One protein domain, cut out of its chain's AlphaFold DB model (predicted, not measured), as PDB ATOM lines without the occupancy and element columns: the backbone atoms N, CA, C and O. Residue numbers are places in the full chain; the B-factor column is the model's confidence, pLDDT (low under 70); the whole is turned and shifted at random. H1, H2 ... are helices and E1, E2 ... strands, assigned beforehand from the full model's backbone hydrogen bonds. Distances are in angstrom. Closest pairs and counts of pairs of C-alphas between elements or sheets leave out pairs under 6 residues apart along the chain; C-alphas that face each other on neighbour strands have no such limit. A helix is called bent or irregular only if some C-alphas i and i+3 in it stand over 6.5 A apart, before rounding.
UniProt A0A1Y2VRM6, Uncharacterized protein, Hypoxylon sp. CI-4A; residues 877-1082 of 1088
ATOM      1  N   GLN A 877     218.074 182.533 182.735       70.56
ATOM      2  CA  GLN A 877     216.885 183.325 182.413       70.56
ATOM      3  C   GLN A 877     215.627 182.766 183.092       70.56
ATOM      4  O   GLN A 877     214.818 183.542 183.604       70.56
ATOM      5  N   ASP A 878     215.486 181.434 183.164       76.19
ATOM      6  CA  ASP A 878     214.405 180.784 183.916       76.19
ATOM      7  C   ASP A 878     214.467 181.181 185.402       76.19
ATOM      8  O   ASP A 878     213.447 181.540 185.983       76.19
ATOM      9  N   ALA A 879     215.661 181.176 186.012       75.12
ATOM     10  CA  ALA A 879     215.830 181.511 187.428       75.12
ATOM     11  C   ALA A 879     215.573 182.994 187.734       75.12
ATOM     12  O   ALA A 879     214.840 183.290 188.674       75.12
ATOM     13  N   VAL A 880     216.076 183.928 186.914       71.75
ATOM     14  CA  VAL A 880     215.755 185.368 187.043       71.75
ATOM     15  C   VAL A 880     214.249 185.625 186.866       71.75
ATOM     16  O   VAL A 880     213.699 186.534 187.485       71.75
ATOM     17  N   GLY A 881     213.556 184.801 186.072       72.44
ATOM     18  CA  GLY A 881     212.093 184.805 185.955       72.44
ATOM     19  C   GLY A 881     211.335 184.169 187.132       72.44
ATOM     20  O   GLY A 881     210.120 184.338 187.212       72.44
ATOM     21  N   CYS A 882     212.023 183.455 188.031       77.38
ATOM     22  CA  CYS A 882     211.454 182.808 189.222       77.38
ATOM     23  C   CYS A 882     211.878 183.466 190.550       77.38
ATOM     24  O   CYS A 882     211.414 183.041 191.609       77.38
ATOM     25  N   GLN A 883     212.777 184.454 190.531       77.88
ATOM     26  CA  GLN A 883     213.205 185.174 191.733       77.88
ATOM     27  C   GLN A 883     212.103 186.133 192.212       77.88
ATOM     28  O   GLN A 883     211.453 186.790 191.397       77.88
ATOM     29  N   ARG A 884     211.891 186.211 193.532       73.88
ATOM     30  CA  ARG A 884     210.966 187.154 194.181       73.88
ATOM     31  C   ARG A 884     211.713 188.359 194.739       73.88
ATOM     32  O   ARG A 884     212.481 188.220 195.683       73.88
ATOM     33  N   ASP A 885     211.394 189.548 194.241       63.72
ATOM     34  CA  ASP A 885     211.977 190.826 194.674       63.72
ATOM     35  C   ASP A 885     211.633 191.204 196.142       63.72
ATOM     36  O   ASP A 885     212.202 192.142 196.695       63.72
ATOM     37  N   GLU A 886     210.718 190.473 196.795       67.38
ATOM     38  CA  GLU A 886     210.274 190.705 198.183       67.38
ATOM     39  C   GLU A 886     211.168 190.061 199.257       67.38
ATOM     40  O   GLU A 886     211.244 190.556 200.384       67.38
ATOM     41  N   ASP A 887     211.780 188.915 198.949       68.44
ATOM     42  CA  ASP A 887     212.611 188.153 199.889       68.44
ATOM     43  C   ASP A 887     213.818 187.449 199.253       68.44
ATOM     44  O   ASP A 887     214.488 186.673 199.931       68.44
ATOM     45  N   ASP A 888     214.101 187.745 197.981       72.94
ATOM     46  CA  ASP A 888     215.199 187.201 197.178       72.94
ATOM     47  C   ASP A 888     215.238 185.663 197.110       72.94
ATOM     48  O   ASP A 888     216.287 185.059 196.900       72.94
ATOM     49  N   THR A 889     214.081 185.006 197.242       79.88
ATOM     50  CA  THR A 889     213.939 183.548 197.091       79.88
ATOM     51  C   THR A 889     213.544 183.140 195.671       79.88
ATOM     52  O   THR A 889     213.032 183.953 194.897       79.88
ATOM     53  N   PHE A 890     213.730 181.862 195.320       83.62
ATOM     54  CA  PHE A 890     213.192 181.299 194.081       83.62
ATOM     55  C   PHE A 890     211.819 180.657 194.317       83.62
ATOM     56  O   PHE A 890     211.703 179.636 194.993       83.62
ATOM     57  N   CYS A 891     210.779 181.216 193.698       79.25
ATOM     58  CA  CYS A 891     209.443 180.632 193.642       79.25
ATOM     59  C   CYS A 891     209.241 179.971 192.272       79.25
ATOM     60  O   CYS A 891     209.040 180.649 191.267       79.25
ATOM     61  N   LEU A 892     209.346 178.641 192.219       78.12
ATOM     62  CA  LEU A 892     209.406 177.893 190.962       78.12
ATOM     63  C   LEU A 892     208.001 177.528 190.441       78.12
ATOM     64  O   LEU A 892     207.306 176.727 191.074       78.12
ATOM     65  N   PRO A 893     207.580 178.006 189.251       76.44
ATOM     66  CA  PRO A 893     206.385 177.497 188.586       76.44
ATOM     67  C   PRO A 893     206.500 175.987 188.358       76.44
ATOM     68  O   PRO A 893     207.592 175.483 188.097       76.44
ATOM     69  N   GLY A 894     205.381 175.255 188.382       76.12
ATOM     70  CA  GLY A 894     205.391 173.782 188.396       76.12
ATOM     71  C   GLY A 894     206.231 173.101 187.301       76.12
ATOM     72  O   GLY A 894     206.819 172.056 187.557       76.12
ATOM     73  N   LEU A 895     206.359 173.708 186.112       79.44
ATOM     74  CA  LEU A 895     207.239 173.210 185.044       79.44
ATOM     75  C   LEU A 895     208.736 173.407 185.358       79.44
ATOM     76  O   LEU A 895     209.538 172.519 185.084       79.44
ATOM     77  N   ALA A 896     209.117 174.547 185.940       80.44
ATOM     78  CA  ALA A 896     210.491 174.812 186.368       80.44
ATOM     79  C   ALA A 896     210.865 173.962 187.593       80.44
ATOM     80  O   ALA A 896     211.955 173.394 187.627       80.44
ATOM     81  N   ARG A 897     209.935 173.794 188.547       85.50
ATOM     82  CA  ARG A 897     210.106 172.906 189.708       85.50
ATOM     83  C   ARG A 897     210.319 171.453 189.274       85.50
ATOM     84  O   ARG A 897     211.263 170.819 189.732       85.50
ATOM     85  N   ALA A 898     209.508 170.959 188.333       83.50
ATOM     86  CA  ALA A 898     209.663 169.620 187.766       83.50
ATOM     87  C   ALA A 898     211.020 169.437 187.060       83.50
ATOM     88  O   ALA A 898     211.712 168.460 187.333       83.50
ATOM     89  N   ARG A 899     211.438 170.403 186.224       86.06
ATOM     90  CA  ARG A 899     212.761 170.385 185.570       86.06
ATOM     91  C   ARG A 899     213.910 170.358 186.573       86.06
ATOM     92  O   ARG A 899     214.826 169.564 186.407       86.06
ATOM     93  N   LEU A 900     213.861 171.180 187.625       88.81
ATOM     94  CA  LEU A 900     214.884 171.168 188.674       88.81
ATOM     95  C   LEU A 900     214.954 169.791 189.346       88.81
ATOM     96  O   LEU A 900     216.039 169.244 189.520       88.81
ATOM     97  N   GLN A 901     213.798 169.217 189.686       89.00
ATOM     98  CA  GLN A 901     213.699 167.936 190.384       89.00
ATOM     99  C   GLN A 901     214.193 166.736 189.555       89.00
ATOM    100  O   GLN A 901     214.615 165.758 190.164       89.00
ATOM    101  N   GLN A 902     214.226 166.800 188.215       89.06
ATOM    102  CA  GLN A 902     214.824 165.739 187.380       89.06
ATOM    103  C   GLN A 902     216.320 165.517 187.679       89.06
ATOM    104  O   GLN A 902     216.789 164.384 187.607       89.06
ATOM    105  N   HIS A 903     217.062 166.564 188.063       90.81
ATOM    106  CA  HIS A 903     218.513 166.498 188.322       90.81
ATOM    107  C   HIS A 903     218.877 166.012 189.737       90.81
ATOM    108  O   HIS A 903     220.055 165.876 190.058       90.81
ATOM    109  N   PHE A 904     217.895 165.735 190.601       93.75
ATOM    110  CA  PHE A 904     218.118 165.282 191.979       93.75
ATOM    111  C   PHE A 904     217.401 163.961 192.262       93.75
ATOM    112  O   PHE A 904     216.322 163.681 191.746       93.75
ATOM    113  N   CYS A 905     217.978 163.136 193.137       93.94
ATOM    114  CA  CYS A 905     217.364 161.870 193.528       93.94
ATOM    115  C   CYS A 905     215.959 162.068 194.144       93.94
ATOM    116  O   CYS A 905     215.738 162.994 194.929       93.94
ATOM    117  N   ALA A 906     215.013 161.173 193.849       91.31
ATOM    118  CA  ALA A 906     213.688 161.187 194.471       91.31
ATOM    119  C   ALA A 906     213.789 161.174 196.014       91.31
ATOM    120  O   ALA A 906     214.574 160.420 196.589       91.31
ATOM    121  N   GLY A 907     213.005 162.030 196.681       89.50
ATOM    122  CA  GLY A 907     213.071 162.245 198.135       89.50
ATOM    123  C   GLY A 907     214.161 163.225 198.605       89.50
ATOM    124  O   GLY A 907     214.320 163.423 199.808       89.50
ATOM    125  N   THR A 908     214.912 163.866 197.697       93.62
ATOM    126  CA  THR A 908     215.920 164.882 198.073       93.62
ATOM    127  C   THR A 908     215.305 166.070 198.805       93.62
ATOM    128  O   THR A 908     215.875 166.521 199.798       93.62
ATOM    129  N   SER A 909     214.135 166.547 198.369       90.00
ATOM    130  CA  SER A 909     213.464 167.683 199.006       90.00
ATOM    131  C   SER A 909     213.065 167.375 200.455       90.00
ATOM    132  O   SER A 909     213.323 168.184 201.342       90.00
ATOM    133  N   ASP A 910     212.544 166.172 200.727       89.62
ATOM    134  CA  ASP A 910     212.231 165.716 202.088       89.62
ATOM    135  C   ASP A 910     213.495 165.556 202.945       89.62
ATOM    136  O   ASP A 910     213.514 165.927 204.119       89.62
ATOM    137  N   ALA A 911     214.576 165.018 202.371       90.12
ATOM    138  CA  ALA A 911     215.850 164.862 203.070       90.12
ATOM    139  C   ALA A 911     216.452 166.225 203.467       90.12
ATOM    140  O   ALA A 911     216.873 166.398 204.610       90.12
ATOM    141  N   ALA A 912     216.428 167.206 202.559       90.75
ATOM    142  CA  ALA A 912     216.886 168.568 202.819       90.75
ATOM    143  C   ALA A 912     215.986 169.305 203.830       90.75
ATOM    144  O   ALA A 912     216.500 169.927 204.759       90.75
ATOM    145  N   ALA A 913     214.658 169.183 203.712       88.31
ATOM    146  CA  ALA A 913     213.699 169.765 204.656       88.31
ATOM    147  C   ALA A 913     213.882 169.226 206.086       88.31
ATOM    148  O   ALA A 913     213.759 169.973 207.058       88.31
ATOM    149  N   ASN A 914     214.193 167.934 206.229       87.38
ATOM    150  CA  ASN A 914     214.455 167.325 207.530       87.38
ATOM    151  C   ASN A 914     215.806 167.767 208.119       87.38
ATOM    152  O   ASN A 914     215.853 168.110 209.297       87.38
ATOM    153  N   GLU A 915     216.879 167.839 207.323       87.00
ATOM    154  CA  GLU A 915     218.184 168.350 207.788       87.00
ATOM    155  C   GLU A 915     218.098 169.827 208.223       87.00
ATOM    156  O   GLU A 915     218.632 170.204 209.267       87.00
ATOM    157  N   LEU A 916     217.344 170.652 207.484       86.50
ATOM    158  CA  LEU A 916     217.012 172.029 207.869       86.50
ATOM    159  C   LEU A 916     216.283 172.087 209.219       86.50
ATOM    160  O   LEU A 916     216.706 172.827 210.107       86.50
ATOM    161  N   ARG A 917     215.232 171.276 209.416       84.38
ATOM    162  CA  ARG A 917     214.476 171.215 210.683       84.38
ATOM    163  C   ARG A 917     215.303 170.701 211.864       84.38
ATOM    164  O   ARG A 917     215.064 171.134 212.990       84.38
ATOM    165  N   ILE A 918     216.279 169.823 211.622       83.06
ATOM    166  CA  ILE A 918     217.225 169.327 212.637       83.06
ATOM    167  C   ILE A 918     218.230 170.413 213.057       83.06
ATOM    168  O   ILE A 918     218.643 170.440 214.214       83.06
ATOM    169  N   LYS A 919     218.631 171.306 212.140       79.75
ATOM    170  CA  LYS A 919     219.637 172.350 212.401       79.75
ATOM    171  C   LYS A 919     219.072 173.684 212.882       79.75
ATOM    172  O   LYS A 919     219.705 174.335 213.706       79.75
ATOM    173  N   PHE A 920     217.910 174.086 212.377       79.38
ATOM    174  CA  PHE A 920     217.369 175.442 212.528       79.38
ATOM    175  C   PHE A 920     215.942 175.430 213.100       79.38
ATOM    176  O   PHE A 920     215.065 176.153 212.633       79.38
ATOM    177  N   SER A 921     215.698 174.588 214.111       65.00
ATOM    178  CA  SER A 921     214.355 174.323 214.651       65.00
ATOM    179  C   SER A 921     213.630 175.570 215.185       65.00
ATOM    180  O   SER A 921     212.431 175.691 214.961       65.00
ATOM    181  N   ASP A 922     214.336 176.499 215.847       61.44
ATOM    182  CA  ASP A 922     213.762 177.772 216.326       61.44
ATOM    183  C   ASP A 922     213.539 178.788 215.180       61.44
ATOM    184  O   ASP A 922     212.407 179.250 215.020       61.44
ATOM    185  N   PRO A 923     214.542 179.127 214.332       57.06
ATOM    186  CA  PRO A 923     214.338 180.049 213.209       57.06
ATOM    187  C   PRO A 923     213.196 179.651 212.267       57.06
ATOM    188  O   PRO A 923     212.437 180.512 211.828       57.06
ATOM    189  N   LEU A 924     213.025 178.354 211.987       59.84
ATOM    190  CA  LEU A 924     211.980 177.874 211.079       59.84
ATOM    191  C   LEU A 924     210.557 178.004 211.649       59.84
ATOM    192  O   LEU A 924     209.611 178.082 210.869       59.84
ATOM    193  N   ALA A 925     210.380 178.121 212.970       54.00
ATOM    194  CA  ALA A 925     209.068 178.425 213.547       54.00
ATOM    195  C   ALA A 925     208.583 179.832 213.144       54.00
ATOM    196  O   ALA A 925     207.416 180.015 212.814       54.00
ATOM    197  N   LEU A 926     209.492 180.815 213.066       50.75
ATOM    198  CA  LEU A 926     209.184 182.176 212.597       50.75
ATOM    199  C   LEU A 926     208.864 182.240 211.092       50.75
ATOM    200  O   LEU A 926     208.265 183.211 210.632       50.75
ATOM    201  N   VAL A 927     209.270 181.218 210.335       54.31
ATOM    202  CA  VAL A 927     209.044 181.087 208.888       54.31
ATOM    203  C   VAL A 927     207.644 180.522 208.593       54.31
ATOM    204  O   VAL A 927     207.013 180.938 207.626       54.31
ATOM    205  N   GLU A 928     207.116 179.632 209.443       53.97
ATOM    206  CA  GLU A 928     205.822 178.959 209.225       53.97
ATOM    207  C   GLU A 928     204.592 179.706 209.829       53.97
ATOM    208  O   GLU A 928     203.460 179.342 209.511       53.97
ATOM    209  N   GLU A 929     204.752 180.757 210.657       47.97
ATOM    210  CA  GLU A 929     203.665 181.271 211.535       47.97
ATOM    211  C   GLU A 929     202.932 182.585 211.130       47.97
ATOM    212  O   GLU A 929     202.206 183.155 211.948       47.97
ATOM    213  N   GLN A 930     203.034 183.086 209.886       44.19
ATOM    214  CA  GLN A 930     202.229 184.248 209.432       44.19
ATOM    215  C   GLN A 930     201.244 183.928 208.295       44.19
ATOM    216  O   GLN A 930     201.624 183.551 207.190       44.19
ATOM    217  N   ASN A 931     199.949 184.149 208.560       44.25
ATOM    218  CA  ASN A 931     198.866 184.014 207.577       44.25
ATOM    219  C   ASN A 931     198.867 185.182 206.571       44.25
ATOM    220  O   ASN A 931     198.252 186.222 206.815       44.25
ATOM    221  N   GLY A 932     199.515 184.986 205.424       44.47
ATOM    222  CA  GLY A 932     199.484 185.879 204.265       44.47
ATOM    223  C   GLY A 932     200.210 185.252 203.073       44.47
ATOM    224  O   GLY A 932     201.093 184.427 203.270       44.47
ATOM    225  N   ASP A 933     199.857 185.653 201.849       46.75
ATOM    226  CA  ASP A 933     200.257 185.013 200.569       46.75
ATOM    227  C   ASP A 933     201.776 185.046 200.244       46.75
ATOM    228  O   ASP A 933     202.198 184.579 199.191       46.75
ATOM    229  N   ASN A 934     202.600 185.603 201.142       48.75
ATOM    230  CA  ASN A 934     203.999 185.974 200.905       48.75
ATOM    231  C   ASN A 934     205.021 185.284 201.831       48.75
ATOM    232  O   ASN A 934     206.214 185.593 201.744       48.75
ATOM    233  N   THR A 935     204.605 184.392 202.739       56.69
ATOM    234  CA  THR A 935     205.548 183.676 203.614       56.69
ATOM    235  C   THR A 935     206.392 182.670 202.832       56.69
ATOM    236  O   THR A 935     205.889 181.728 202.222       56.69
ATOM    237  N   MET A 936     207.713 182.849 202.895       64.19
ATOM    238  CA  MET A 936     208.680 181.808 202.547       64.19
ATOM    239  C   MET A 936     208.350 180.541 203.343       64.19
ATOM    240  O   MET A 936     208.151 180.614 204.548       64.19
ATOM    241  N   THR A 937     208.300 179.381 202.694       75.31
ATOM    242  CA  THR A 937     208.058 178.090 203.356       75.31
ATOM    243  C   THR A 937     209.328 177.242 203.368       75.31
ATOM    244  O   THR A 937     210.271 177.509 202.618       75.31
ATOM    245  N   VAL A 938     209.352 176.164 204.161       80.69
ATOM    246  CA  VAL A 938     210.441 175.166 204.102       80.69
ATOM    247  C   VAL A 938     210.581 174.573 202.691       80.69
ATOM    248  O   VAL A 938     211.692 174.271 202.269       80.69
ATOM    249  N   GLU A 939     209.489 174.469 201.926       81.00
ATOM    250  CA  GLU A 939     209.543 174.070 200.514       81.00
ATOM    251  C   GLU A 939     210.255 175.103 199.631       81.00
ATOM    252  O   GLU A 939     211.140 174.723 198.872       81.00
ATOM    253  N   ILE A 940     209.925 176.395 199.754       83.00
ATOM    254  CA  ILE A 940     210.586 177.473 198.992       83.00
ATOM    255  C   ILE A 940     212.077 177.551 199.352       83.00
ATOM    256  O   ILE A 940     212.919 177.724 198.472       83.00
ATOM    257  N   LEU A 941     212.425 177.365 200.629       87.00
ATOM    258  CA  LEU A 941     213.811 177.297 201.098       87.00
ATOM    259  C   LEU A 941     214.579 176.121 200.471       87.00
ATOM    260  O   LEU A 941     215.708 176.291 200.014       87.00
ATOM    261  N   VAL A 942     213.966 174.935 200.424       89.25
ATOM    262  CA  VAL A 942     214.561 173.732 199.823       89.25
ATOM    263  C   VAL A 942     214.702 173.867 198.308       89.25
ATOM    264  O   VAL A 942     215.783 173.598 197.791       89.25
ATOM    265  N   ASP A 943     213.667 174.333 197.607       89.00
ATOM    266  CA  ASP A 943     213.713 174.629 196.170       89.00
ATOM    267  C   ASP A 943     214.815 175.652 195.846       89.00
ATOM    268  O   ASP A 943     215.580 175.470 194.901       89.00
ATOM    269  N   THR A 944     214.941 176.698 196.672       90.56
ATOM    270  CA  THR A 944     215.977 177.733 196.540       90.56
ATOM    271  C   THR A 944     217.381 177.145 196.722       90.56
ATOM    272  O   THR A 944     218.250 177.368 195.881       90.56
ATOM    273  N   LEU A 945     217.611 176.334 197.760       91.94
ATOM    274  CA  LEU A 945     218.898 175.660 197.992       91.94
ATOM    275  C   LEU A 945     219.232 174.631 196.897       91.94
ATOM    276  O   LEU A 945     220.385 174.543 196.469       91.94
ATOM    277  N   MET A 946     218.237 173.888 196.401       92.56
ATOM    278  CA  MET A 946     218.384 173.002 195.239       92.56
ATOM    279  C   MET A 946     218.767 173.795 193.987       92.56
ATOM    280  O   MET A 946     219.651 173.366 193.248       92.56
ATOM    281  N   MET A 947     218.180 174.978 193.776       90.00
ATOM    282  CA  MET A 947     218.548 175.854 192.665       90.00
ATOM    283  C   MET A 947     219.994 176.354 192.794       90.00
ATOM    284  O   MET A 947     220.753 176.235 191.839       90.00
ATOM    285  N   ILE A 948     220.430 176.815 193.973       90.19
ATOM    286  CA  ILE A 948     221.828 177.232 194.212       90.19
ATOM    287  C   ILE A 948     222.816 176.105 193.848       90.19
ATOM    288  O   ILE A 948     223.829 176.355 193.192       90.19
ATOM    289  N   VAL A 949     222.519 174.854 194.221       91.69
ATOM    290  CA  VAL A 949     223.362 173.684 193.897       91.69
ATOM    291  C   VAL A 949     223.288 173.304 192.415       91.69
ATOM    292  O   VAL A 949     224.310 172.938 191.832       91.69
ATOM    293  N   TYR A 950     222.122 173.433 191.778       91.12
ATOM    294  CA  TYR A 950     221.990 173.266 190.331       91.12
ATOM    295  C   TYR A 950     222.828 174.308 189.575       91.12
ATOM    296  O   TYR A 950     223.568 173.937 188.675       91.12
ATOM    297  N   PHE A 951     222.816 175.583 189.973       87.00
ATOM    298  CA  PHE A 951     223.632 176.629 189.342       87.00
ATOM    299  C   PHE A 951     225.136 176.395 189.532       87.00
ATOM    300  O   PHE A 951     225.877 176.344 188.548       87.00
ATOM    301  N   ARG A 952     225.570 176.132 190.775       85.25
ATOM    302  CA  ARG A 952     226.961 175.776 191.131       85.25
ATOM    303  C   ARG A 952     227.479 174.497 190.467       85.25
ATOM    304  O   ARG A 952     228.682 174.263 190.466       85.25
ATOM    305  N   THR A 953     226.590 173.669 189.922       85.62
ATOM    306  CA  THR A 953     226.949 172.551 189.048       85.62
ATOM    307  C   THR A 953     226.716 172.947 187.596       85.62
ATOM    308  O   THR A 953     227.630 173.449 186.954       85.62
ATOM    309  N   HIS A 954     225.491 172.797 187.096       84.12
ATOM    310  CA  HIS A 954     225.087 172.853 185.692       84.12
ATOM    311  C   HIS A 954     225.466 174.122 184.930       84.12
ATOM    312  O   HIS A 954     225.505 174.095 183.697       84.12
ATOM    313  N   LEU A 955     225.736 175.220 185.633       74.50
ATOM    314  CA  LEU A 955     226.095 176.511 185.062       74.50
ATOM    315  C   LEU A 955     227.473 176.996 185.557       74.50
ATOM    316  O   LEU A 955     227.780 178.167 185.392       74.50
ATOM    317  N   ALA A 956     228.339 176.143 186.117       70.38
ATOM    318  CA  ALA A 956     229.657 176.545 186.641       70.38
ATOM    319  C   ALA A 956     230.580 177.210 185.595       70.38
ATOM    320  O   ALA A 956     231.222 178.212 185.888       70.38
ATOM    321  N   ALA A 957     230.581 176.736 184.343       65.00
ATOM    322  CA  ALA A 957     231.282 177.401 183.230       65.00
ATOM    323  C   ALA A 957     230.690 178.784 182.856       65.00
ATOM    324  O   ALA A 957     231.280 179.535 182.084       65.00
ATOM    325  N   GLU A 958     229.523 179.109 183.412       66.50
ATOM    326  CA  GLU A 958     228.786 180.366 183.299       66.50
ATOM    327  C   GLU A 958     228.716 181.075 184.683       66.50
ATOM    328  O   GLU A 958     227.857 181.929 184.867       66.50
ATOM    329  N   GLU A 959     229.578 180.751 185.672       67.75
ATOM    330  CA  GLU A 959     229.497 181.269 187.065       67.75
ATOM    331  C   GLU A 959     229.370 182.792 187.134       67.75
ATOM    332  O   GLU A 959     228.432 183.331 187.725       67.75
ATOM    333  N   ASP A 960     230.268 183.476 186.436       60.12
ATOM    334  CA  ASP A 960     230.295 184.923 186.236       60.12
ATOM    335  C   ASP A 960     228.933 185.522 185.813       60.12
ATOM    336  O   ASP A 960     228.630 186.664 186.171       60.12
ATOM    337  N   THR A 961     228.094 184.742 185.117       63.53
ATOM    338  CA  THR A 961     226.768 185.129 184.595       63.53
ATOM    339  C   THR A 961     225.651 185.086 185.629       63.53
ATOM    340  O   THR A 961     224.663 185.796 185.481       63.53
ATOM    341  N   TRP A 962     225.777 184.282 186.685       65.31
ATOM    342  CA  TRP A 962     224.720 184.122 187.690       65.31
ATOM    343  C   TRP A 962     225.141 184.479 189.116       65.31
ATOM    344  O   TRP A 962     224.270 184.645 189.971       65.31
ATOM    345  N   ASN A 963     226.444 184.623 189.382       69.88
ATOM    346  CA  ASN A 963     227.012 184.784 190.724       69.88
ATOM    347  C   ASN A 963     226.338 185.910 191.532       69.88
ATOM    348  O   ASN A 963     225.911 185.657 192.654       69.88
ATOM    349  N   LEU A 964     226.106 187.101 190.960       64.75
ATOM    350  CA  LEU A 964     225.384 188.181 191.660       64.75
ATOM    351  C   LEU A 964     223.986 187.771 192.142       64.75
ATOM    352  O   LEU A 964     223.662 187.986 193.309       64.75
ATOM    353  N   GLY A 965     223.177 187.160 191.271       70.38
ATOM    354  CA  GLY A 965     221.830 186.701 191.615       70.38
ATOM    355  C   GLY A 965     221.865 185.597 192.671       70.38
ATOM    356  O   GLY A 965     221.260 185.732 193.729       70.38
ATOM    357  N   ILE A 966     222.647 184.541 192.440       76.94
ATOM    358  CA  ILE A 966     222.761 183.403 193.367       76.94
ATOM    359  C   ILE A 966     223.363 183.808 194.717       76.94
ATOM    360  O   ILE A 966     222.934 183.286 195.741       76.94
ATOM    361  N   LYS A 967     224.300 184.761 194.758       73.75
ATOM    362  CA  LYS A 967     224.864 185.281 196.010       73.75
ATOM    363  C   LYS A 967     223.878 186.183 196.755       73.75
ATOM    364  O   LYS A 967     223.792 186.097 197.972       73.75
ATOM    365  N   LYS A 968     223.078 186.995 196.053       75.06
ATOM    366  CA  LYS A 968     221.949 187.737 196.652       75.06
ATOM    367  C   LYS A 968     220.957 186.766 197.314       75.06
ATOM    368  O   LYS A 968     220.628 186.936 198.484       75.06
ATOM    369  N   VAL A 969     220.584 185.701 196.598       82.06
ATOM    370  CA  VAL A 969     219.696 184.621 197.066       82.06
ATOM    371  C   VAL A 969     220.303 183.846 198.250       82.06
ATOM    372  O   VAL A 969     219.616 183.574 199.232       82.06
ATOM    373  N   GLU A 970     221.592 183.500 198.208       82.75
ATOM    374  CA  GLU A 970     222.274 182.792 199.302       82.75
ATOM    375  C   GLU A 970     222.369 183.650 200.572       82.75
ATOM    376  O   GLU A 970     222.057 183.167 201.660       82.75
ATOM    377  N   ASN A 971     222.717 184.933 200.444       77.31
ATOM    378  CA  ASN A 971     222.725 185.869 201.568       77.31
ATOM    379  C   ASN A 971     221.307 186.086 202.140       77.31
ATOM    380  O   ASN A 971     221.156 186.207 203.357       77.31
ATOM    381  N   ALA A 972     220.259 186.060 201.308       79.38
ATOM    382  CA  ALA A 972     218.871 186.080 201.774       79.38
ATOM    383  C   ALA A 972     218.497 184.802 202.550       79.38
ATOM    384  O   ALA A 972     217.890 184.887 203.619       79.38
ATOM    385  N   VAL A 973     218.922 183.622 202.080       84.56
ATOM    386  CA  VAL A 973     218.762 182.347 202.804       84.56
ATOM    387  C   VAL A 973     219.488 182.366 204.154       84.56
ATOM    388  O   VAL A 973     218.902 181.947 205.155       84.56
ATOM    389  N   LEU A 974     220.720 182.886 204.218       83.06
ATOM    390  CA  LEU A 974     221.453 183.062 205.477       83.06
ATOM    391  C   LEU A 974     220.670 183.966 206.443       83.06
ATOM    392  O   LEU A 974     220.353 183.540 207.555       83.06
ATOM    393  N   ALA A 975     220.262 185.155 205.994       77.31
ATOM    394  CA  ALA A 975     219.519 186.110 206.816       77.31
ATOM    395  C   ALA A 975     218.190 185.537 207.353       77.31
ATOM    396  O   ALA A 975     217.854 185.745 208.519       77.31
ATOM    397  N   LYS A 976     217.450 184.766 206.541       77.06
ATOM    398  CA  LYS A 976     216.194 184.102 206.945       77.06
ATOM    399  C   LYS A 976     216.403 182.991 207.980       77.06
ATOM    400  O   LYS A 976     215.505 182.739 208.777       77.06
ATOM    401  N   LEU A 977     217.576 182.356 207.998       80.50
ATOM    402  CA  LEU A 977     217.959 181.350 208.996       80.50
ATOM    403  C   LEU A 977     218.604 181.952 210.259       80.50
ATOM    404  O   LEU A 977     218.957 181.207 211.172       80.50
ATOM    405  N   GLY A 978     218.750 183.281 210.335       75.06
ATOM    406  CA  GLY A 978     219.442 183.960 211.435       75.06
ATOM    407  C   GLY A 978     220.968 183.817 211.378       75.06
ATOM    408  O   GLY A 978     221.624 183.880 212.417       75.06
ATOM    409  N   LEU A 979     221.517 183.592 210.183       77.50
ATOM    410  CA  LEU A 979     222.942 183.432 209.901       77.50
ATOM    411  C   LEU A 979     223.523 184.674 209.209       77.50
ATOM    412  O   LEU A 979     222.803 185.502 208.651       77.50
ATOM    413  N   ASP A 980     224.849 184.758 209.215       71.75
ATOM    414  CA  ASP A 980     225.659 185.759 208.522       71.75
ATOM    415  C   ASP A 980     226.690 185.094 207.586       71.75
ATOM    416  O   ASP A 980     226.903 183.878 207.624       71.75
ATOM    417  N   ASP A 981     227.370 185.887 206.751       60.25
ATOM    418  CA  ASP A 981     228.445 185.411 205.862       60.25
ATOM    419  C   ASP A 981     229.575 184.698 206.644       60.25
ATOM    420  O   ASP A 981     230.217 183.783 206.127       60.25
ATOM    421  N   GLY A 982     229.793 185.061 207.916       59.06
ATOM    422  CA  GLY A 982     230.763 184.417 208.810       59.06
ATOM    423  C   GLY A 982     230.353 183.018 209.291       59.06
ATOM    424  O   GLY A 982     231.195 182.260 209.776       59.06
ATOM    425  N   THR A 983     229.080 182.648 209.137       70.38
ATOM    426  CA  THR A 983     228.499 181.376 209.588       70.38
ATOM    427  C   THR A 983     227.971 180.496 208.449       70.38
ATOM    428  O   THR A 983     227.388 179.443 208.716       70.38
ATOM    429  N   GLN A 984     228.268 180.832 207.187       71.06
ATOM    430  CA  GLN A 984     227.885 180.066 205.985       71.06
ATOM    431  C   GLN A 984     228.267 178.567 206.036       71.06
ATOM    432  O   GLN A 984     227.537 177.723 205.512       71.06
ATOM    433  N   GLU A 985     229.350 178.196 206.735       79.56
ATOM    434  CA  GLU A 985     229.732 176.792 206.992       79.56
ATOM    435  C   GLU A 985     228.605 175.957 207.647       79.56
ATOM    436  O   GLU A 985     228.590 174.735 207.503       79.56
ATOM    437  N   GLN A 986     227.618 176.575 208.310       80.50
ATOM    438  CA  GLN A 986     226.456 175.866 208.866       80.50
ATOM    439  C   GLN A 986     225.530 175.263 207.792       80.50
ATOM    440  O   GLN A 986     224.893 174.240 208.058       80.50
ATOM    441  N   LEU A 987     225.491 175.831 206.576       86.44
ATOM    442  CA  LEU A 987     224.747 175.286 205.427       86.44
ATOM    443  C   LEU A 987     225.483 174.144 204.715       86.44
ATOM    444  O   LEU A 987     224.867 173.351 204.002       86.44
ATOM    445  N   LYS A 988     226.796 174.016 204.921       86.56
ATOM    446  CA  LYS A 988     227.670 173.052 204.235       86.56
ATOM    447  C   LYS A 988     227.197 171.591 204.294       86.56
ATOM    448  O   LYS A 988     227.334 170.918 203.270       86.56
ATOM    449  N   PRO A 989     226.595 171.072 205.386       87.75
ATOM    450  CA  PRO A 989     226.028 169.720 205.394       87.75
ATOM    451  C   PRO A 989     224.826 169.567 204.453       87.75
ATOM    452  O   PRO A 989     224.691 168.530 203.812       87.75
ATOM    453  N   ILE A 990     223.998 170.608 204.311       91.56
ATOM    454  CA  ILE A 990     222.836 170.617 203.409       91.56
ATOM    455  C   ILE A 990     223.308 170.728 201.955       91.56
ATOM    456  O   ILE A 990     222.857 169.961 201.110       91.56
ATOM    457  N   TYR A 991     224.284 171.592 201.660       92.56
ATOM    458  CA  TYR A 991     224.904 171.631 200.331       92.56
ATOM    459  C   TYR A 991     225.587 170.306 199.965       92.56
ATOM    460  O   TYR A 991     225.404 169.817 198.854       92.56
ATOM    461  N   SER A 992     226.283 169.667 200.913       91.19
ATOM    462  CA  SER A 992     226.863 168.327 200.720       91.19
ATOM    463  C   SER A 992     225.787 167.265 200.462       91.19
ATOM    464  O   SER A 992     225.970 166.395 199.612       91.19
ATOM    465  N   LEU A 993     224.649 167.343 201.163       94.50
ATOM    466  CA  LEU A 993     223.500 166.459 200.972       94.50
ATOM    467  C   LEU A 993     222.932 166.595 199.556       94.50
ATOM    468  O   LEU A 993     222.783 165.597 198.850       94.50
ATOM    469  N   LEU A 994     222.658 167.830 199.136       96.06
ATOM    470  CA  LEU A 994     222.109 168.150 197.821       96.06
ATOM    471  C   LEU A 994     223.072 167.759 196.692       96.06
ATOM    472  O   LEU A 994     222.645 167.127 195.726       96.06
ATOM    473  N   GLN A 995     224.368 168.052 196.835       93.19
ATOM    474  CA  GLN A 995     225.391 167.668 195.860       93.19
ATOM    475  C   GLN A 995     225.487 166.143 195.709       93.19
ATOM    476  O   GLN A 995     225.524 165.657 194.583       93.19
ATOM    477  N   LEU A 996     225.474 165.372 196.802       93.12
ATOM    478  CA  LEU A 996     225.492 163.903 196.729       93.12
ATOM    479  C   LEU A 996     224.217 163.324 196.095       93.12
ATOM    480  O   LEU A 996     224.290 162.320 195.387       93.12
ATOM    481  N   CYS A 997     223.059 163.946 196.329       94.69
ATOM    482  CA  CYS A 997     221.799 163.561 195.690       94.69
ATOM    483  C   CYS A 997     221.757 163.862 194.183       94.69
ATOM    484  O   CYS A 997     221.077 163.141 193.451       94.69
ATOM    485  N   LEU A 998     222.456 164.908 193.738       93.81
ATOM    486  CA  LEU A 998     222.622 165.267 192.330       93.81
ATOM    487  C   LEU A 998     223.657 164.345 191.667       93.81
ATOM    488  O   LEU A 998     223.322 163.619 190.732       93.81
ATOM    489  N   GLU A 999     224.873 164.249 192.219       91.88
ATOM    490  CA  GLU A 999     225.942 163.354 191.739       91.88
ATOM    491  C   GLU A 999     225.467 161.910 191.521       91.88
ATOM    492  O   GLU A 999     225.897 161.262 190.568       91.88
ATOM    493  N   HIS A1000     224.562 161.413 192.372       91.94
ATOM    494  CA  HIS A1000     223.967 160.087 192.233       91.94
ATOM    495  C   HIS A1000     223.175 159.907 190.924       91.94
ATOM    496  O   HIS A1000     223.348 158.899 190.236       91.94
ATOM    497  N   VAL A1001     222.331 160.877 190.552       91.19
ATOM    498  CA  VAL A1001     221.496 160.806 189.337       91.19
ATOM    499  C   VAL A1001     222.360 160.882 188.080       91.19
ATOM    500  O   VAL A1001     222.197 160.065 187.171       91.19
ATOM    501  N   HIS A1002     223.334 161.793 188.050       89.56
ATOM    502  CA  HIS A1002     224.258 161.909 186.920       89.56
ATOM    503  C   HIS A1002     225.180 160.683 186.788       89.56
ATOM    504  O   HIS A1002     225.458 160.247 185.670       89.56
ATOM    505  N   PHE A1003     225.593 160.063 187.903       88.00
ATOM    506  CA  PHE A1003     226.320 158.788 187.891       88.00
ATOM    507  C   PHE A1003     225.473 157.659 187.289       88.00
ATOM    508  O   PHE A1003     225.958 156.913 186.436       88.00
ATOM    509  N   GLU A1004     224.199 157.539 187.679       85.75
ATOM    510  CA  GLU A1004     223.292 156.571 187.056       85.75
ATOM    511  C   GLU A1004     223.126 156.818 185.549       85.75
ATOM    512  O   GLU A1004     223.167 155.862 184.773       85.75
ATOM    513  N   GLN A1005     222.946 158.071 185.118       85.25
ATOM    514  CA  GLN A1005     222.741 158.396 183.704       85.25
ATOM    515  C   GLN A1005     223.975 158.060 182.851       85.25
ATOM    516  O   GLN A1005     223.848 157.410 181.809       85.25
ATOM    517  N   ALA A1006     225.178 158.369 183.348       80.06
ATOM    518  CA  ALA A1006     226.438 158.000 182.700       80.06
ATOM    519  C   ALA A1006     226.583 156.481 182.480       80.06
ATOM    520  O   ALA A1006     227.116 156.038 181.456       80.06
ATOM    521  N   LEU A1007     226.078 155.672 183.421       78.19
ATOM    522  CA  LEU A1007     226.043 154.213 183.299       78.19
ATOM    523  C   LEU A1007     224.951 153.713 182.336       78.19
ATOM    524  O   LEU A1007     225.184 152.717 181.646       78.19
ATOM    525  N   LYS A1008     223.781 154.369 182.284       73.81
ATOM    526  CA  LYS A1008     222.637 153.990 181.426       73.81
ATOM    527  C   LYS A1008     222.944 154.180 179.941       73.81
ATOM    528  O   LYS A1008     222.753 153.255 179.155       73.81
ATOM    529  N   GLU A1009     223.473 155.341 179.565       65.19
ATOM    530  CA  GLU A1009     223.797 155.690 178.174       65.19
ATOM    531  C   GLU A1009     225.136 155.105 177.667       65.19
ATOM    532  O   GLU A1009     225.555 155.377 176.544       65.19
ATOM    533  N   ALA A1010     225.823 154.293 178.478       54.59
ATOM    534  CA  ALA A1010     227.105 153.666 178.147       54.59
ATOM    535  C   ALA A1010     228.242 154.657 177.795       54.59
ATOM    536  O   ALA A1010     229.044 154.396 176.894       54.59
ATOM    537  N   TRP A1011     228.402 155.737 178.576       56.06
ATOM    538  CA  TRP A1011     229.515 156.713 178.472       56.06
ATOM    539  C   TRP A1011     230.870 156.143 178.942       56.06
ATOM    540  O   TRP A1011     231.770 156.866 179.373       56.06
ATOM    541  N   VAL A1012     231.013 154.818 178.895       53.09
ATOM    542  CA  VAL A1012     232.060 154.054 179.563       53.09
ATOM    543  C   VAL A1012     232.580 152.989 178.596       53.09
ATOM    544  O   VAL A1012     231.918 151.988 178.320       53.09
ATOM    545  N   GLY A1013     233.752 153.235 178.015       52.19
ATOM    546  CA  GLY A1013     234.332 152.366 176.985       52.19
ATOM    547  C   GLY A1013     235.260 151.303 177.567       52.19
ATOM    548  O   GLY A1013     235.811 151.492 178.649       52.19
ATOM    549  N   ARG A1014     235.486 150.212 176.819       46.03
ATOM    550  CA  ARG A1014     236.580 149.273 177.121       46.03
ATOM    551  C   ARG A1014     237.938 149.947 176.929       46.03
ATOM    552  O   ARG A1014     238.135 150.652 175.936       46.03
ATOM    553  N   ARG A1015     238.875 149.651 177.831       49.34
ATOM    554  CA  ARG A1015     240.305 149.962 177.682       49.34
ATOM    555  C   ARG A1015     240.886 149.377 176.387       49.34
ATOM    556  O   ARG A1015     240.651 148.214 176.065       49.34
ATOM    557  N   ASN A1016     241.765 150.138 175.732       43.84
ATOM    558  CA  ASN A1016     242.895 149.542 175.016       43.84
ATOM    559  C   ASN A1016     243.986 149.228 176.053       43.84
ATOM    560  O   ASN A1016     244.334 150.077 176.872       43.84
ATOM    561  N   THR A1017     244.504 148.003 176.057       41.59
ATOM    562  CA  THR A1017     245.402 147.512 177.111       41.59
ATOM    563  C   THR A1017     246.817 148.082 176.996       41.59
ATOM    564  O   THR A1017     247.577 147.628 176.144       41.59
ATOM    565  N   LEU A1018     247.177 149.016 177.884       44.31
ATOM    566  CA  LEU A1018     248.553 149.342 178.302       44.31
ATOM    567  C   LEU A1018     248.491 150.251 179.551       44.31
ATOM    568  O   LEU A1018     248.717 151.454 179.477       44.31
ATOM    569  N   ALA A1019     248.111 149.677 180.696       39.50
ATOM    570  CA  ALA A1019     248.037 150.387 181.976       39.50
ATOM    571  C   ALA A1019     249.282 150.099 182.830       39.50
ATOM    572  O   ALA A1019     249.697 148.947 182.944       39.50
ATOM    573  N   SER A1020     249.862 151.144 183.418       38.06
ATOM    574  CA  SER A1020     250.954 151.071 184.395       38.06
ATOM    575  C   SER A1020     250.435 150.800 185.808       38.06
ATOM    576  O   SER A1020     249.348 151.259 186.156       38.06
ATOM    577  N   ASP A1021     251.236 150.136 186.641       37.41
ATOM    578  CA  ASP A1021     250.890 149.848 188.036       37.41
ATOM    579  C   ASP A1021     250.763 151.130 188.881       37.41
ATOM    580  O   ASP A1021     251.750 151.802 189.184       37.41
ATOM    581  N   GLY A1022     249.535 151.456 189.289       43.47
ATOM    582  CA  GLY A1022     249.224 152.542 190.215       43.47
ATOM    583  C   GLY A1022     247.881 152.310 190.909       43.47
ATOM    584  O   GLY A1022     246.871 152.071 190.251       43.47
ATOM    585  N   GLU A1023     247.858 152.375 192.242       42.59
ATOM    586  CA  GLU A1023     246.622 152.264 193.024       42.59
ATOM    587  C   GLU A1023     245.816 153.572 192.954       42.59
ATOM    588  O   GLU A1023     246.078 154.523 193.692       42.59
ATOM    589  N   LEU A1024     244.802 153.620 192.083       48.03
ATOM    590  CA  LEU A1024     243.765 154.652 192.135       48.03
ATOM    591  C   LEU A1024     242.613 154.197 193.038       48.03
ATOM    592  O   LEU A1024     241.821 153.333 192.670       48.03
ATOM    593  N   VAL A1025     242.501 154.825 194.208       52.09
ATOM    594  CA  VAL A1025     241.405 154.597 195.160       52.09
ATOM    595  C   VAL A1025     240.178 155.413 194.742       52.09
ATOM    596  O   VAL A1025     240.188 156.641 194.841       52.09
ATOM    597  N   SER A1026     239.100 154.751 194.308       57.81
ATOM    598  CA  SER A1026     237.781 155.384 194.183       57.81
ATOM    599  C   SER A1026     237.024 155.311 195.511       57.81
ATOM    600  O   SER A1026     236.932 154.260 196.147       57.81
ATOM    601  N   VAL A1027     236.482 156.446 195.961       72.56
ATOM    602  CA  VAL A1027     235.743 156.521 197.228       72.56
ATOM    603  C   VAL A1027     234.260 156.302 196.954       72.56
ATOM    604  O   VAL A1027     233.599 157.149 196.347       72.56
ATOM    605  N   ALA A1028     233.728 155.170 197.418       82.19
ATOM    606  CA  ALA A1028     232.303 154.872 197.329       82.19
ATOM    607  C   ALA A1028     231.474 155.915 198.103       82.19
ATOM    608  O   ALA A1028     231.809 156.280 199.232       82.19
ATOM    609  N   LYS A1029     230.377 156.382 197.498       88.00
ATOM    610  CA  LYS A1029     229.503 157.438 198.030       88.00
ATOM    611  C   LYS A1029     228.111 156.884 198.329       88.00
ATOM    612  O   LYS A1029     227.642 155.980 197.642       88.00
ATOM    613  N   THR A1030     227.429 157.449 199.321       91.81
ATOM    614  CA  THR A1030     226.040 157.099 199.669       91.81
ATOM    615  C   THR A1030     225.126 158.267 199.328       91.81
ATOM    616  O   THR A1030     225.375 159.376 199.795       91.81
ATOM    617  N   CYS A1031     224.061 158.035 198.560       92.56
ATOM    618  CA  CYS A1031     223.049 159.047 198.274       92.56
ATOM    619  C   CYS A1031     222.174 159.300 199.521       92.56
ATOM    620  O   CYS A1031     221.505 158.375 199.993       92.56
ATOM    621  N   PRO A1032     222.119 160.525 200.073       91.62
ATOM    622  CA  PRO A1032     221.380 160.789 201.306       91.62
ATOM    623  C   PRO A1032     219.865 160.602 201.203       91.62
ATOM    624  O   PRO A1032     219.249 160.314 202.227       91.62
ATOM    625  N   ALA A1033     219.265 160.741 200.016       91.62
ATOM    626  CA  ALA A1033     217.829 160.545 199.814       91.62
ATOM    627  C   ALA A1033     217.448 159.051 199.828       91.62
ATOM    628  O   ALA A1033     216.934 158.549 200.827       91.62
ATOM    629  N   CYS A1034     217.767 158.312 198.759       92.75
ATOM    630  CA  CYS A1034     217.414 156.894 198.604       92.75
ATOM    631  C   CYS A1034     218.268 155.899 199.419       92.75
ATOM    632  O   CYS A1034     217.918 154.725 199.485       92.75
ATOM    633  N   LYS A1035     219.377 156.343 200.032       91.81
ATOM    634  CA  LYS A1035     220.379 155.525 200.751       91.81
ATOM    635  C   LYS A1035     221.185 154.540 199.890       91.81
ATOM    636  O   LYS A1035     222.000 153.798 200.439       91.81
ATOM    637  N   GLU A1036     221.025 154.562 198.566       89.56
ATOM    638  CA  GLU A1036     221.840 153.742 197.664       89.56
ATOM    639  C   GLU A1036     223.310 154.165 197.637       89.56
ATOM    640  O   GLU A1036     223.673 155.297 197.969       89.56
ATOM    641  N   THR A1037     224.178 153.223 197.263       87.06
ATOM    642  CA  THR A1037     225.639 153.377 197.357       87.06
ATOM    643  C   THR A1037     226.331 153.215 196.003       87.06
ATOM    644  O   THR A1037     226.413 152.112 195.453       87.06
ATOM    645  N   PHE A1038     226.866 154.328 195.497       86.31
ATOM    646  CA  PHE A1038     227.449 154.504 194.166       86.31
ATOM    647  C   PHE A1038     228.979 154.699 194.205       86.31
ATOM    648  O   PHE A1038     229.589 154.670 195.274       86.31
ATOM    649  N   ASN A1039     229.620 154.831 193.036       81.62
ATOM    650  CA  ASN A1039     231.088 154.929 192.887       81.62
ATOM    651  C   ASN A1039     231.892 153.767 193.535       81.62
ATOM    652  O   ASN A1039     233.017 153.953 193.992       81.62
ATOM    653  N   LYS A1040     231.312 152.559 193.612       72.38
ATOM    654  CA  LYS A1040     231.973 151.355 194.155       72.38
ATOM    655  C   LYS A1040     232.973 150.756 193.170       72.38
ATOM    656  O   LYS A1040     232.656 150.616 191.989       72.38
ATOM    657  N   GLU A1041     234.101 150.262 193.679       58.09
ATOM    658  CA  GLU A1041     235.094 149.525 192.885       58.09
ATOM    659  C   GLU A1041     234.498 148.335 192.109       58.09
ATOM    660  O   GLU A1041     234.827 148.151 190.939       58.09
ATOM    661  N   ASP A1042     233.599 147.548 192.713       52.38
ATOM    662  CA  ASP A1042     233.010 146.350 192.083       52.38
ATOM    663  C   ASP A1042     232.208 146.668 190.806       52.38
ATOM    664  O   ASP A1042     232.179 145.871 189.862       52.38
ATOM    665  N   ASN A1043     231.622 147.869 190.726       52.25
ATOM    666  CA  ASN A1043     230.911 148.341 189.534       52.25
ATOM    667  C   ASN A1043     231.871 148.667 188.372       52.25
ATOM    668  O   ASN A1043     231.436 148.718 187.222       52.25
ATOM    669  N   MET A1044     233.162 148.885 188.655       51.84
ATOM    670  CA  MET A1044     234.193 149.240 187.668       51.84
ATOM    671  C   MET A1044     235.098 148.042 187.331       51.84
ATOM    672  O   MET A1044     235.348 147.758 186.156       51.84
ATOM    673  N   LYS A1045     235.519 147.272 188.349       45.72
ATOM    674  CA  LYS A1045     236.376 146.075 188.226       45.72
ATOM    675  C   LYS A1045     235.758 144.978 187.349       45.72
ATOM    676  O   LYS A1045     236.486 144.195 186.750       45.72
ATOM    677  N   THR A1046     234.432 144.943 187.213       46.09
ATOM    678  CA  THR A1046     233.705 143.944 186.411       46.09
ATOM    679  C   THR A1046     233.605 144.253 184.908       46.09
ATOM    680  O   THR A1046     233.049 143.430 184.177       46.09
ATOM    681  N   ARG A1047     234.093 145.408 184.411       48.91
ATOM    682  CA  ARG A1047     233.780 145.872 183.036       48.91
ATOM    683  C   ARG A1047     234.915 146.499 182.197       48.91
ATOM    684  O   ARG A1047     234.636 146.910 181.073       48.91
ATOM    685  N   GLU A1048     236.161 146.561 182.679       54.22
ATOM    686  CA  GLU A1048     237.309 147.186 181.964       54.22
ATOM    687  C   GLU A1048     237.052 148.644 181.515       54.22
ATOM    688  O   GLU A1048     237.456 149.061 180.426       54.22
ATOM    689  N   MET A1049     236.323 149.398 182.340       58.62
ATOM    690  CA  MET A1049     235.572 150.585 181.927       58.62
ATOM    691  C   MET A1049     236.247 151.914 182.300       58.62
ATOM    692  O   MET A1049     236.618 152.104 183.455       58.62
ATOM    693  N   ALA A1050     236.319 152.854 181.349       69.25
ATOM    694  CA  ALA A1050     236.740 154.245 181.572       69.25
ATOM    695  C   ALA A1050     235.730 155.252 180.985       69.25
ATOM    696  O   ALA A1050     235.212 155.041 179.881       69.25
ATOM    697  N   PHE A1051     235.452 156.336 181.718       77.94
ATOM    698  CA  PHE A1051     234.489 157.378 181.338       77.94
ATOM    699  C   PHE A1051     235.018 158.249 180.194       77.94
ATOM    700  O   PHE A1051     236.216 158.534 180.139       77.94
ATOM    701  N   LYS A1052     234.139 158.709 179.294       77.38
ATOM    702  CA  LYS A1052     234.505 159.561 178.145       77.38
ATOM    703  C   LYS A1052     233.487 160.679 177.967       77.38
ATOM    704  O   LYS A1052     232.290 160.429 178.024       77.38
ATOM    705  N   CYS A1053     233.955 161.898 177.711       78.94
ATOM    706  CA  CYS A1053     233.080 163.021 177.379       78.94
ATOM    707  C   CYS A1053     232.463 162.840 175.974       78.94
ATOM    708  O   CYS A1053     233.018 162.164 175.097       78.94
ATOM    709  N   ARG A1054     231.294 163.445 175.742       70.44
ATOM    710  CA  ARG A1054     230.643 163.437 174.426       70.44
ATOM    711  C   ARG A1054     230.903 164.703 173.618       70.44
ATOM    712  O   ARG A1054     230.986 164.572 172.399       70.44
ATOM    713  N   SER A1055     231.072 165.859 174.270       72.56
ATOM    714  CA  SER A1055     231.295 167.152 173.605       72.56
ATOM    715  C   SER A1055     232.480 167.099 172.646       72.56
ATOM    716  O   SER A1055     233.567 166.659 173.027       72.56
ATOM    717  N   ASP A1056     232.277 167.555 171.412       68.50
ATOM    718  CA  ASP A1056     233.330 167.564 170.397       68.50
ATOM    719  C   ASP A1056     234.398 168.639 170.671       68.50
ATOM    720  O   ASP A1056     235.545 168.466 170.262       68.50
ATOM    721  N   ASP A1057     234.084 169.651 171.492       65.62
ATOM    722  CA  ASP A1057     235.033 170.667 171.979       65.62
ATOM    723  C   ASP A1057     236.163 170.066 172.843       65.62
ATOM    724  O   ASP A1057     237.202 170.688 173.053       65.62
ATOM    725  N   CYS A1058     236.006 168.824 173.321       68.50
ATOM    726  CA  CYS A1058     237.066 168.090 174.016       68.50
ATOM    727  C   CYS A1058     238.095 167.425 173.078       68.50
ATOM    728  O   CYS A1058     239.023 166.786 173.585       68.50
ATOM    729  N   TYR A1059     237.945 167.514 171.745       69.50
ATOM    730  CA  TYR A1059     238.713 166.701 170.790       69.50
ATOM    731  C   TYR A1059     239.311 167.496 169.626       69.50
ATOM    732  O   TYR A1059     238.613 168.007 168.754       69.50
ATOM    733  N   LEU A1060     240.644 167.491 169.541       54.91
ATOM    734  CA  LEU A1060     241.353 167.963 168.354       54.91
ATOM    735  C   LEU A1060     241.178 166.968 167.186       54.91
ATOM    736  O   LEU A1060     241.268 165.752 167.409       54.91
ATOM    737  N   PRO A1061     240.989 167.438 165.935       45.19
ATOM    738  CA  PRO A1061     240.826 166.566 164.774       45.19
ATOM    739  C   PRO A1061     241.974 165.556 164.618       45.19
ATOM    740  O   PRO A1061     243.114 165.922 164.338       45.19
ATOM    741  N   GLY A1062     241.657 164.268 164.776       51.31
ATOM    742  CA  GLY A1062     242.612 163.160 164.644       51.31
ATOM    743  C   GLY A1062     243.214 162.631 165.953       51.31
ATOM    744  O   GLY A1062     243.976 161.668 165.895       51.31
ATOM    745  N   GLN A1063     242.872 163.188 167.120       58.53
ATOM    746  CA  GLN A1063     243.244 162.604 168.417       58.53
ATOM    747  C   GLN A1063     242.189 161.613 168.942       58.53
ATOM    748  O   GLN A1063     241.009 161.675 168.592       58.53
ATOM    749  N   HIS A1064     242.614 160.680 169.800       60.47
ATOM    750  CA  HIS A1064     241.701 159.792 170.525       60.47
ATOM    751  C   HIS A1064     240.949 160.554 171.625       60.47
ATOM    752  O   HIS A1064     241.479 161.498 172.210       60.47
ATOM    753  N   ARG A1065     239.719 160.120 171.940       66.81
ATOM    754  CA  ARG A1065     238.945 160.738 173.022       66.81
ATOM    755  C   ARG A1065     239.633 160.505 174.368       66.81
ATOM    756  O   ARG A1065     239.864 159.356 174.729       66.81
ATOM    757  N   LYS A1066     239.921 161.586 175.101       69.62
ATOM    758  CA  LYS A1066     240.389 161.550 176.496       69.62
ATOM    759  C   LYS A1066     239.450 160.691 177.349       69.62
ATOM    760  O   LYS A1066     238.228 160.775 177.208       69.62
ATOM    761  N   GLU A1067     240.047 159.875 178.210       76.75
ATOM    762  CA  GLU A1067     239.361 158.925 179.085       76.75
ATOM    763  C   GLU A1067     239.681 159.266 180.546       76.75
ATOM    764  O   GLU A1067     240.779 159.737 180.849       76.75
ATOM    765  N   TRP A1068     238.722 159.043 181.442       79.12
ATOM    766  CA  TRP A1068     238.839 159.299 182.879       79.12
ATOM    767  C   TRP A1068     238.614 158.000 183.655       79.12
ATOM    768  O   TRP A1068     237.629 157.292 183.426       79.12
ATOM    769  N   GLU A1069     239.527 157.674 184.572       72.81
ATOM    770  CA  GLU A1069     239.542 156.367 185.245       72.81
ATOM    771  C   GLU A1069     238.644 156.296 186.487       72.81
ATOM    772  O   GLU A1069     238.249 155.204 186.886       72.81
ATOM    773  N   THR A1070     238.279 157.436 187.081       80.06
ATOM    774  CA  THR A1070     237.348 157.500 188.221       80.06
ATOM    775  C   THR A1070     236.214 158.488 187.966       80.06
ATOM    776  O   THR A1070     236.379 159.470 187.233       80.06
ATOM    777  N   TRP A1071     235.060 158.253 188.605       85.31
ATOM    778  CA  TRP A1071     233.922 159.173 188.524       85.31
ATOM    779  C   TRP A1071     234.302 160.571 189.006       85.31
ATOM    780  O   TRP A1071     233.972 161.544 188.349       85.31
ATOM    781  N   ASP A1072     235.058 160.694 190.098       84.56
ATOM    782  CA  ASP A1072     235.413 161.991 190.687       84.56
ATOM    783  C   ASP A1072     236.286 162.868 189.774       84.56
ATOM    784  O   ASP A1072     236.211 164.095 189.834       84.56
ATOM    785  N   GLN A1073     237.112 162.264 188.912       82.19
ATOM    786  CA  GLN A1073     237.858 163.005 187.890       82.19
ATOM    787  C   GLN A1073     236.961 163.402 186.709       82.19
ATOM    788  O   GLN A1073     237.083 164.514 186.196       82.19
ATOM    789  N   PHE A1074     236.070 162.501 186.278       85.88
ATOM    790  CA  PHE A1074     235.142 162.754 185.177       85.88
ATOM    791  C   PHE A1074     234.098 163.817 185.548       85.88
ATOM    792  O   PHE A1074     233.922 164.785 184.818       85.88
ATOM    793  N   TRP A1075     233.475 163.683 186.718       86.81
ATOM    794  CA  TRP A1075     232.518 164.626 187.285       86.81
ATOM    795  C   TRP A1075     233.116 166.026 187.428       86.81
ATOM    796  O   TRP A1075     232.509 166.992 186.979       86.81
ATOM    797  N   ARG A1076     234.345 166.147 187.950       84.06
ATOM    798  CA  ARG A1076     235.024 167.448 188.018       84.06
ATOM    799  C   ARG A1076     235.193 168.075 186.630       84.06
ATOM    800  O   ARG A1076     234.852 169.236 186.457       84.06
ATOM    801  N   HIS A1077     235.617 167.298 185.631       83.69
ATOM    802  CA  HIS A1077     235.689 167.784 184.250       83.69
ATOM    803  C   HIS A1077     234.314 168.213 183.704       83.69
ATOM    804  O   HIS A1077     234.228 169.234 183.022       83.69
ATOM    805  N   GLN A1078     233.245 167.467 183.991       84.06
ATOM    806  CA  GLN A1078     231.876 167.821 183.594       84.06
ATOM    807  C   GLN A1078     231.450 169.173 184.192       84.06
ATOM    808  O   GLN A1078     230.925 170.004 183.456       84.06
ATOM    809  N   VAL A1079     231.778 169.419 185.468       81.25
ATOM    810  CA  VAL A1079     231.576 170.708 186.154       81.25
ATOM    811  C   VAL A1079     232.386 171.827 185.498       81.25
ATOM    812  O   VAL A1079     231.813 172.809 185.035       81.25
ATOM    813  N   GLU A1080     233.705 171.658 185.396       75.00
ATOM    814  CA  GLU A1080     234.639 172.677 184.892       75.00
ATOM    815  C   GLU A1080     234.414 173.052 183.416       75.00
ATOM    816  O   GLU A1080     234.799 174.141 182.998       75.00
ATOM    817  N   SER A1081     233.814 172.163 182.614       73.19
ATOM    818  CA  SER A1081     233.597 172.375 181.172       73.19
ATOM    819  C   SER A1081     232.135 172.528 180.744       73.19
ATOM    820  O   SER A1081     231.872 172.805 179.578       73.19
ATOM    821  N   GLY A1082     231.171 172.336 181.648       75.19
ATOM    822  CA  GLY A1082     229.743 172.432 181.334       75.19
ATOM    823  C   GLY A1082     229.197 171.336 180.400       75.19
ATOM    824  O   GLY A1082     228.094 171.470 179.871       75.19
TER     825      GLY A1082
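This is residues 877 to 1082 of the 1088 residues of an uncharacterized protein of Hypoxylon sp. CI-4A (UniProt A0A1Y2VRM6). A cluster of helices makes one end of this elongated domain, with H2, H3 and H6 packed on H5 at its core, and the long, kinked H7 runs from it toward a loop-rich end with two short paired strands, E1 and E2. Residues 1018 to 1023 and 1059 to 1064 stick out, and H9 leads back to an end of H6. The printed part has 206 residues, with nine named helices and two named strands in the order H1 to H7, E1, H8, E2, H9; the sheet E1 - E2 is antiparallel and the class is mostly helix. The whole is only just compact, close to loose, with a radius of gyration of the C-alphas of 19.7 A, and spans 66 by 35 by 34 A.

H1, residues 877 to 880, touches no helix. H2, residues 894 to 902, touches the hub H5, residues 938 to 954, at a steep tilt of 57 degrees; their closest C-alphas, of Leu 900 and Met 947, are 7.2 A apart. H3, residues 908 to 919, touches H5 with residues 909 to 913 alone, closest at the C-alphas of Ser 909 and Val 942, 6.2 A. H4, residues 921 to 928, only just touches H5, with 3 pairs of C-alphas within 8 A, closest at Leu 924 and Val 938, 7.6 A. H5 and H6, residues 956 to 976, form a helical hairpin at a shallow tilt of 23 degrees, closest at the C-alphas of Ile 948 and Ile 966, 6.3 A. H7, residues 981 to 1008, touches H5 with residues 991 to 995 alone, closest at the C-alphas of Met 946 and Leu 994, 6.6 A. E1, residues 1012 to 1014, and E2, residues 1049 to 1052, are antiparallel neighbours, with N 1013 and O 1050 3.0 A apart, within hydrogen-bond range. H8, residues 1041 to 1045, touches no helix. H9, residues 1071 to 1081, and H6 touch only at their ends, closest at the C-alphas of Ala 957 and Ser 1081, 5.9 A. Every O i to N i+4 pair is within hydrogen-bond range in H2, H3, H5, H8 and H9, against 12 of 17 in H6, 17 of 24 in H7 and 1 of 4 in H4, which has 4 of 5 O i to N i+3 pairs within range; H1 is too short for an i+4 pair.

H1 begins at C-alpha 877 (216.885, 183.325, 182.413). From first to last C-alpha H5 measures 23.6 A, H6 25.5 A and H7 40.2 A. H6 and H7 are irregular: C-alphas 957 and 960 are 8.2 A apart, and 982 and 985 7.9 A. H9 ends at C-alpha 1081 (233.597, 172.375, 181.172).

The C-alphas of Asn 931 and Leu 1018, the two farthest apart, are 67.3 A apart. The printed part has no cut; the links H1 to H2, E1 to H8 and E2 to H9 are long. Mean pLDDT of the printed part is 74.2, with 68 residues under 70, among them 921 to 936 and 1009 to 1026.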